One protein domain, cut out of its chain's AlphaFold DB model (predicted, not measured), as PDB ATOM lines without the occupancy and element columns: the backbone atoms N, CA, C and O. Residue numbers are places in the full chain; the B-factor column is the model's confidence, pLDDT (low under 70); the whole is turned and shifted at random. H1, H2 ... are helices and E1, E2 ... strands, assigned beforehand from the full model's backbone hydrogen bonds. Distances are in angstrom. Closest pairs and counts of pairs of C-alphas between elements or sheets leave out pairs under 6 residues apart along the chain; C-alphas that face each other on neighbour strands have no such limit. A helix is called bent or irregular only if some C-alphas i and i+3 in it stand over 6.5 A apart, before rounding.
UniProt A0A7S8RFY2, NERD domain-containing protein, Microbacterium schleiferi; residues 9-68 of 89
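What this domain is: This is residues 9 to 68 of the 89 residues of the protein "NERD domain-containing protein" of Microbacterium schleiferi (UniProt A0A7S8RFY2). A meander, E1-E2-E3, each strand antiparallel to the one before, makes a twisted sheet whose bent E1-E2 hairpin reaches past H1, the helix covering part of one face in two layers. The printed part has 60 residues, with one named helix and three named strands in the order H1, E1, E2, E3 along the chain, of mixed class; flat, 36 by 30 by 16 A, it is only just compact, close to loose, with radius of gyration of the C-alphas 12.2 A.

How they stand to each other: Start at inner strand E2, residues 51 to 60, which bends by 73 degrees at residue 55. E1, residues 37 to 45, bends by 81 degrees at residue 41; N 41 and O 55 are 2.8 A apart, within hydrogen-bond range. E3, residues 63 to 67, forms a hairpin with E2, N 58 and O 65 2.8 A apart. H1, residues 17 to 29, with every O i to N i+4 pair within range, is on the sheet at height 9.9 A, over E1 and E2; its closest C-alphas to E1 are Leu 23 and Ala 40, 7.3 A.

Where its parts are: Find C-alpha 17 at (-12.212, 24.299, -25.996); H1 runs 19.0 A, E1 20.8 A, E2 24.7 A, and E3 13.2 A to C-alpha 67 at (2.338, 20.761, -15.939).

The domain as a whole: The farthest C-alphas, Asp 33 and Asp 48, are 36.2 A apart. The printed part has no cut or long link; no printed residue is under 70.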
ATOM      1  N   ARG A   9      -4.663   9.340 -19.786       97.62
ATOM      2  CA  ARG A   9      -5.976   9.210 -19.149       97.62
ATOM      3  C   ARG A   9      -6.552  10.566 -18.774       97.62
ATOM      4  O   ARG A   9      -5.971  11.290 -17.980       97.62
ATOM      5  N   VAL A  10      -7.722  10.878 -19.309       96.69
ATOM      6  CA  VAL A  10      -8.481  12.077 -18.943       96.69
ATOM      7  C   VAL A  10      -9.313  11.756 -17.700       96.69
ATOM      8  O   VAL A  10     -10.037  10.759 -17.694       96.69
ATOM      9  N   MET A  11      -9.140  12.535 -16.632       96.62
ATOM     10  CA  MET A  11      -9.795  12.320 -15.334       96.62
ATOM     11  C   MET A  11     -11.020  13.222 -15.130       96.62
ATOM     12  O   MET A  11     -11.927  12.837 -14.396       96.62
ATOM     13  N   GLY A  12     -11.071  14.355 -15.830       91.31
ATOM     14  CA  GLY A  12     -12.208  15.267 -15.908       91.31
ATOM     15  C   GLY A  12     -12.312  15.884 -17.301       91.31
ATOM     16  O   GLY A  12     -11.339  15.884 -18.054       91.31
ATOM     17  N   ASP A  13     -13.496  16.374 -17.660       92.62
ATOM     18  CA  ASP A  13     -13.686  17.068 -18.935       92.62
ATOM     19  C   ASP A  13     -12.936  18.415 -18.928       92.62
ATOM     20  O   ASP A  13     -12.907  19.079 -17.890       92.62
ATOM     21  N   PRO A  14     -12.349  18.847 -20.059       92.00
ATOM     22  CA  PRO A  14     -11.807  20.197 -20.184       92.00
ATOM     23  C   PRO A  14     -12.901  21.240 -19.953       92.00
ATOM     24  O   PRO A  14     -14.007  21.112 -20.490       92.00
ATOM     25  N   ALA A  15     -12.599  22.298 -19.206       89.31
ATOM     26  CA  ALA A  15     -13.558  23.359 -18.921       89.31
ATOM     27  C   ALA A  15     -13.875  24.198 -20.171       89.31
ATOM     28  O   ALA A  15     -14.951  24.789 -20.276       89.31
ATOM     29  N   GLN A  16     -12.933  24.273 -21.121       91.50
ATOM     30  CA  GLN A  16     -13.025  25.110 -22.319       91.50
ATOM     31  C   GLN A  16     -12.385  24.436 -23.545       91.50
ATOM     32  O   GLN A  16     -11.487  23.604 -23.424       91.50
ATOM     33  N   ALA A  17     -12.787  24.840 -24.756       93.12
ATOM     34  CA  ALA A  17     -12.212  24.299 -25.996       93.12
ATOM     35  C   ALA A  17     -10.697  24.554 -26.112       93.12
ATOM     36  O   ALA A  17      -9.948  23.671 -26.521       93.12
ATOM     37  N   GLN A  18     -10.239  25.736 -25.688       92.31
ATOM     38  CA  GLN A  18      -8.821  26.097 -25.699       92.31
ATOM     39  C   GLN A  18      -7.987  25.211 -24.761       92.31
ATOM     40  O   GLN A  18      -6.858  24.848 -25.085       92.31
ATOM     41  N   GLU A  19      -8.555  24.814 -23.624       93.56
ATOM     42  CA  GLU A  19      -7.926  23.864 -22.707       93.56
ATOM     43  C   GLU A  19      -7.805  22.481 -23.353       93.56
ATOM     44  O   GLU A  19      -6.739  21.874 -23.322       93.56
ATOM     45  N   ALA A  20      -8.857  22.010 -24.031       94.94
ATOM     46  CA  ALA A  20      -8.816  20.744 -24.757       94.94
ATOM     47  C   ALA A  20      -7.718  20.728 -25.840       94.94
ATOM     48  O   ALA A  20      -7.014  19.726 -26.005       94.94
ATOM     49  N   GLU A  21      -7.540  21.840 -26.558       95.19
ATOM     50  CA  GLU A  21      -6.463  22.013 -27.538       95.19
ATOM     51  C   GLU A  21      -5.077  22.006 -26.878       95.19
ATOM     52  O   GLU A  21      -4.168  21.316 -27.354       95.19
ATOM     53  N   ALA A  22      -4.918  22.707 -25.753       95.00
ATOM     54  CA  ALA A  22      -3.668  22.749 -25.000       95.00
ATOM     55  C   ALA A  22      -3.295  21.370 -24.419       95.00
ATOM     56  O   ALA A  22      -2.159  20.912 -24.581       95.00
ATOM     57  N   LEU A  23      -4.255  20.642 -23.844       96.81
ATOM     58  CA  LEU A  23      -4.077  19.263 -23.377       96.81
ATOM     59  C   LEU A  23      -3.690  18.322 -24.525       96.81
ATOM     60  O   LEU A  23      -2.796  17.484 -24.379       96.81
ATOM     61  N   ALA A  24      -4.320  18.470 -25.695       96.56
ATOM     62  CA  ALA A  24      -3.958  17.701 -26.880       96.56
ATOM     63  C   ALA A  24      -2.524  18.007 -27.344       96.56
ATOM     64  O   ALA A  24      -1.804  17.080 -27.732       96.56
ATOM     65  N   ALA A  25      -2.086  19.267 -27.265       96.44
ATOM     66  CA  ALA A  25      -0.713  19.659 -27.565       96.44
ATOM     67  C   ALA A  25       0.284  18.989 -26.605       96.44
ATOM     68  O   ALA A  25       1.240  18.368 -27.076       96.44
ATOM     69  N   VAL A  26       0.024  19.003 -25.290       96.50
ATOM     70  CA  VAL A  26       0.859  18.294 -24.301       96.50
ATOM     71  C   VAL A  26       0.909  16.797 -24.594       96.50
ATOM     72  O   VAL A  26       1.996  16.227 -24.704       96.50
ATOM     73  N   ARG A  27      -0.245  16.146 -24.803       97.44
ATOM     74  CA  ARG A  27      -0.311  14.717 -25.145       97.44
ATOM     75  C   ARG A  27       0.555  14.393 -26.357       97.44
ATOM     76  O   ARG A  27       1.242  13.370 -26.365       97.44
ATOM     77  N   ASN A  28       0.524  15.230 -27.390       97.12
ATOM     78  CA  ASN A  28       1.268  14.998 -28.623       97.12
ATOM     79  C   ASN A  28       2.795  15.028 -28.415       97.12
ATOM     80  O   ASN A  28       3.490  14.316 -29.136       97.12
ATOM     81  N   LEU A  29       3.298  15.746 -27.404       95.38
ATOM     82  CA  LEU A  29       4.727  15.802 -27.058       95.38
ATOM     83  C   LEU A  29       5.241  14.547 -26.333       95.38
ATOM     84  O   LEU A  29       6.439  14.277 -26.350       95.38
ATOM     85  N   LEU A  30       4.361  13.773 -25.690       95.50
ATOM     86  CA  LEU A  30       4.769  12.610 -24.897       95.50
ATOM     87  C   LEU A  30       5.095  11.390 -25.776       95.50
ATOM     88  O   LEU A  30       4.385  11.139 -26.754       95.50
ATOM     89  N   PRO A  31       6.100  10.567 -25.436       93.69
ATOM     90  CA  PRO A  31       6.311   9.297 -26.123       93.69
ATOM     91  C   PRO A  31       5.163   8.317 -25.818       93.69
ATOM     92  O   PRO A  31       4.546   8.375 -24.759       93.69
ATOM     93  N   ASP A  32       4.859   7.418 -26.757       94.56
ATOM     94  CA  ASP A  32       3.873   6.332 -26.587       94.56
ATOM     95  C   ASP A  32       4.587   4.975 -26.502       94.56
ATOM     96  O   ASP A  32       4.356   4.074 -27.303       94.56
ATOM     97  N   ASP A  33       5.547   4.878 -25.584       92.44
ATOM     98  CA  ASP A  33       6.523   3.784 -25.481       92.44
ATOM     99  C   ASP A  33       6.364   2.932 -24.208       92.44
ATOM    100  O   ASP A  33       7.150   2.019 -23.957       92.44
ATOM    101  N   GLY A  34       5.350   3.221 -23.385       89.75
ATOM    102  CA  GLY A  34       5.126   2.555 -22.098       89.75
ATOM    103  C   GLY A  34       5.988   3.080 -20.948       89.75
ATOM    104  O   GLY A  34       5.811   2.626 -19.818       89.75
ATOM    105  N   ILE A  35       6.890   4.028 -21.205       91.19
ATOM    106  CA  ILE A  35       7.780   4.612 -20.201       91.19
ATOM    107  C   ILE A  35       7.120   5.816 -19.530       91.19
ATOM    108  O   ILE A  35       7.202   5.962 -18.308       91.19
ATOM    109  N   ALA A  36       6.473   6.670 -20.326       95.69
ATOM    110  CA  ALA A  36       5.689   7.791 -19.828       95.69
ATOM    111  C   ALA A  36       4.213   7.398 -19.662       95.69
ATOM    112  O   ALA A  36       3.616   6.780 -20.545       95.69
ATOM    113  N   ARG A  37       3.610   7.803 -18.543       97.81
ATOM    114  CA  ARG A  37       2.158   7.772 -18.331       97.81
ATOM    115  C   ARG A  37       1.700   9.144 -17.876       97.81
ATOM    116  O   ARG A  37       2.353   9.740 -17.028       97.81
ATOM    117  N   ALA A  38       0.582   9.614 -18.405       98.19
ATOM    118  CA  ALA A  38       0.034  10.910 -18.066       98.19
ATOM    119  C   ALA A  38      -1.456  10.835 -17.736       98.19
ATOM    120  O   ALA A  38      -2.209  10.047 -18.318       98.19
ATOM    121  N   TRP A  39      -1.861  11.695 -16.812       98.19
ATOM    122  CA  TRP A  39      -3.247  11.950 -16.459       98.19
ATOM    123  C   TRP A  39      -3.546  13.432 -16.659       98.19
ATOM    124  O   TRP A  39      -2.742  14.261 -16.244       98.19
ATOM    125  N   ALA A  40      -4.677  13.745 -17.282       97.69
ATOM    126  CA  ALA A  40      -5.150  15.110 -17.496       97.69
ATOM    127  C   ALA A  40      -6.331  15.435 -16.574       97.69
ATOM    128  O   ALA A  40      -7.145  14.545 -16.308       97.69
ATOM    129  N   ASN A  41      -6.421  16.692 -16.142       96.62
ATOM    130  CA  ASN A  41      -7.466  17.267 -15.288       96.62
ATOM    131  C   ASN A  41      -7.609  16.480 -13.981       96.62
ATOM    132  O   ASN A  41      -8.645  15.882 -13.680       96.62
ATOM    133  N   VAL A  42      -6.500  16.372 -13.245       97.31
ATOM    134  CA  VAL A  42      -6.415  15.551 -12.036       97.31
ATOM    135  C   VAL A  42      -6.845  16.371 -10.833       97.31
ATOM    136  O   VAL A  42      -6.099  17.219 -10.353       97.31
ATOM    137  N   THR A  43      -8.001  16.033 -10.271       96.62
ATOM    138  CA  THR A  43      -8.430  16.533  -8.964       96.62
ATOM    139  C   THR A  43      -8.020  15.568  -7.850       96.62
ATOM    140  O   THR A  43      -8.243  14.358  -7.948       96.62
ATOM    141  N   PHE A  44      -7.454  16.085  -6.763       95.69
ATOM    142  CA  PHE A  44      -7.084  15.295  -5.588       95.69
ATOM    143  C   PHE A  44      -7.312  16.069  -4.287       95.69
ATOM    144  O   PHE A  44      -7.402  17.294  -4.267       95.69
ATOM    145  N   THR A  45      -7.415  15.338  -3.181       97.62
ATOM    146  CA  THR A  45      -7.515  15.916  -1.839       97.62
ATOM    147  C   THR A  45      -6.159  15.820  -1.153       97.62
ATOM    148  O   THR A  45      -5.559  14.745  -1.138       97.62
ATOM    149  N   ASP A  46      -5.662  16.934  -0.617       96.19
ATOM    150  CA  ASP A  46      -4.414  16.940   0.149       96.19
ATOM    151  C   ASP A  46      -4.610  16.422   1.587       96.19
ATOM    152  O   ASP A  46      -5.713  16.080   2.017       96.19
ATOM    153  N   ASN A  47      -3.517  16.356   2.348       97.44
ATOM    154  CA  ASN A  47      -3.538  15.855   3.725       97.44
ATOM    155  C   ASN A  47      -4.317  16.758   4.699       97.44
ATOM    156  O   ASN A  47      -4.690  16.292   5.775       97.44
ATOM    157  N   ASP A  48      -4.581  18.015   4.327       97.50
ATOM    158  CA  ASP A  48      -5.389  18.961   5.103       97.50
ATOM    159  C   ASP A  48      -6.876  18.906   4.703       97.50
ATOM    160  O   ASP A  48      -7.702  19.646   5.245       97.50
ATOM    161  N   GLY A  49      -7.242  18.040   3.751       96.94
ATOM    162  CA  GLY A  49      -8.604  17.910   3.249       96.94
ATOM    163  C   GLY A  49      -8.986  18.949   2.192       96.94
ATOM    164  O   GLY A  49     -10.168  19.051   1.856       96.94
ATOM    165  N   ARG A  50      -8.037  19.730   1.658       97.56
ATOM    166  CA  ARG A  50      -8.330  20.693   0.588       97.56
ATOM    167  C   ARG A  50      -8.357  19.996  -0.763       97.56
ATOM    168  O   ARG A  50      -7.537  19.123  -1.049       97.56
ATOM    169  N   LEU A  51      -9.301  20.413  -1.601       97.06
ATOM    170  CA  LEU A  51      -9.361  19.997  -2.992       97.06
ATOM    171  C   LEU A  51      -8.353  20.812  -3.803       97.06
ATOM    172  O   LEU A  51      -8.353  22.039  -3.730       97.06
ATOM    173  N   ASN A  52      -7.520  20.117  -4.562       95.69
ATOM    174  CA  ASN A  52      -6.543  20.692  -5.467       95.69
ATOM    175  C   ASN A  52      -6.724  20.069  -6.851       95.69
ATOM    176  O   ASN A  52      -7.246  18.958  -6.983       95.69
ATOM    177  N   GLU A  53      -6.270  20.782  -7.869       94.75
ATOM    178  CA  GLU A  53      -6.316  20.354  -9.260       94.75
ATOM    179  C   GLU A  53      -4.963  20.620  -9.916       94.75
ATOM    180  O   GLU A  53      -4.276  21.569  -9.539       94.75
ATOM    181  N   VAL A  54      -4.577  19.747 -10.843       95.81
ATOM    182  CA  VAL A  54      -3.442  19.947 -11.751       95.81
ATOM    183  C   VAL A  54      -3.870  19.578 -13.167       95.81
ATOM    184  O   VAL A  54      -4.523  18.545 -13.369       95.81
ATOM    185  N   ASP A  55      -3.463  20.382 -14.149       96.75
ATOM    186  CA  ASP A  55      -3.893  20.185 -15.538       96.75
ATOM    187  C   ASP A  55      -3.322  18.894 -16.135       96.75
ATOM    188  O   ASP A  55      -4.051  18.106 -16.739       96.75
ATOM    189  N   VAL A  56      -2.020  18.625 -15.951       97.81
ATOM    190  CA  VAL A  56      -1.408  17.351 -16.366       97.81
ATOM    191  C   VAL A  56      -0.394  16.839 -15.346       97.81
ATOM    192  O   VAL A  56       0.567  17.518 -14.982       97.81
ATOM    193  N   LEU A  57      -0.554  15.575 -14.957       98.25
ATOM    194  CA  LEU A  57       0.387  14.824 -14.132       98.25
ATOM    195  C   LEU A  57       1.082  13.749 -14.971       98.25
ATOM    196  O   LEU A  57       0.412  12.869 -15.510       98.25
ATOM    197  N   ILE A  58       2.413  13.775 -15.063       98.00
ATOM    198  CA  ILE A  58       3.196  12.857 -15.906       98.00
ATOM    199  C   ILE A  58       4.179  12.061 -15.048       98.00
ATOM    200  O   ILE A  58       5.059  12.624 -14.403       98.00
ATOM    201  N   LEU A  59       4.080  10.736 -15.091       97.38
ATOM    202  CA  LEU A  59       5.058   9.817 -14.522       97.38
ATOM    203  C   LEU A  59       6.044   9.368 -15.605       97.38
ATOM    204  O   LEU A  59       5.641   8.847 -16.644       97.38
ATOM    205  N   THR A  60       7.335   9.535 -15.335       95.44
ATOM    206  CA  THR A  60       8.446   9.114 -16.200       95.44
ATOM    207  C   THR A  60       9.471   8.304 -15.401       95.44
ATOM    208  O   THR A  60       9.365   8.163 -14.183       95.44
ATOM    209  N   ARG A  61      10.540   7.830 -16.059       94.31
ATOM    210  CA  ARG A  61      11.699   7.230 -15.363       94.31
ATOM    211  C   ARG A  61      12.425   8.204 -14.438       94.31
ATOM    212  O   ARG A  61      13.050   7.755 -13.486       94.31
ATOM    213  N   GLY A  62      12.381   9.501 -14.745       94.25
ATOM    214  CA  GLY A  62      13.039  10.545 -13.960       94.25
ATOM    215  C   GLY A  62      12.224  11.008 -12.754       94.25
ATOM    216  O   GLY A  62      12.745  11.745 -11.925       94.25
ATOM    217  N   GLY A  63      10.964  10.577 -12.644       95.94
ATOM    218  CA  GLY A  63      10.053  10.981 -11.581       95.94
ATOM    219  C   GLY A  63       8.740  11.545 -12.112       95.94
ATOM    220  O   GLY A  63       8.327  11.258 -13.240       95.94
ATOM    221  N   LEU A  64       8.087  12.325 -11.254       96.94
ATOM    222  CA  LEU A  64       6.771  12.912 -11.473       96.94
ATOM    223  C   LEU A  64       6.914  14.378 -11.898       96.94
ATOM    224  O   LEU A  64       7.635  15.138 -11.255       96.94
ATOM    225  N   ILE A  65       6.226  14.764 -12.967       97.06
ATOM    226  CA  ILE A  65       6.203  16.123 -13.509       97.06
ATOM    227  C   ILE A  65       4.762  16.624 -13.439       97.06
ATOM    228  O   ILE A  65       3.847  15.921 -13.868       97.06
ATOM    229  N   VAL A  66       4.579  17.832 -12.915       97.50
ATOM    230  CA  VAL A  66       3.312  18.569 -12.964       97.50
ATOM    231  C   VAL A  66       3.439  19.636 -14.043       97.50
ATOM    232  O   VAL A  66       4.448  20.343 -14.096       97.50
ATOM    233  N   VAL A  67       2.442  19.724 -14.914       96.38
ATOM    234  CA  VAL A  67       2.338  20.761 -15.939       96.38
ATOM    235  C   VAL A  67       1.064  21.541 -15.672       96.38
ATOM    236  O   VAL A  67      -0.014  20.956 -15.692       96.38
ATOM    237  N   GLU A  68       1.222  22.844 -15.460       95.75
ATOM    238  CA  GLU A  68       0.124  23.809 -15.418       95.75
ATOM    239  C   GLU A  68       0.039  24.510 -16.775       95.75
ATOM    240  O   GLU A  68       1.050  24.969 -17.324       95.75
TER     241      GLU A  68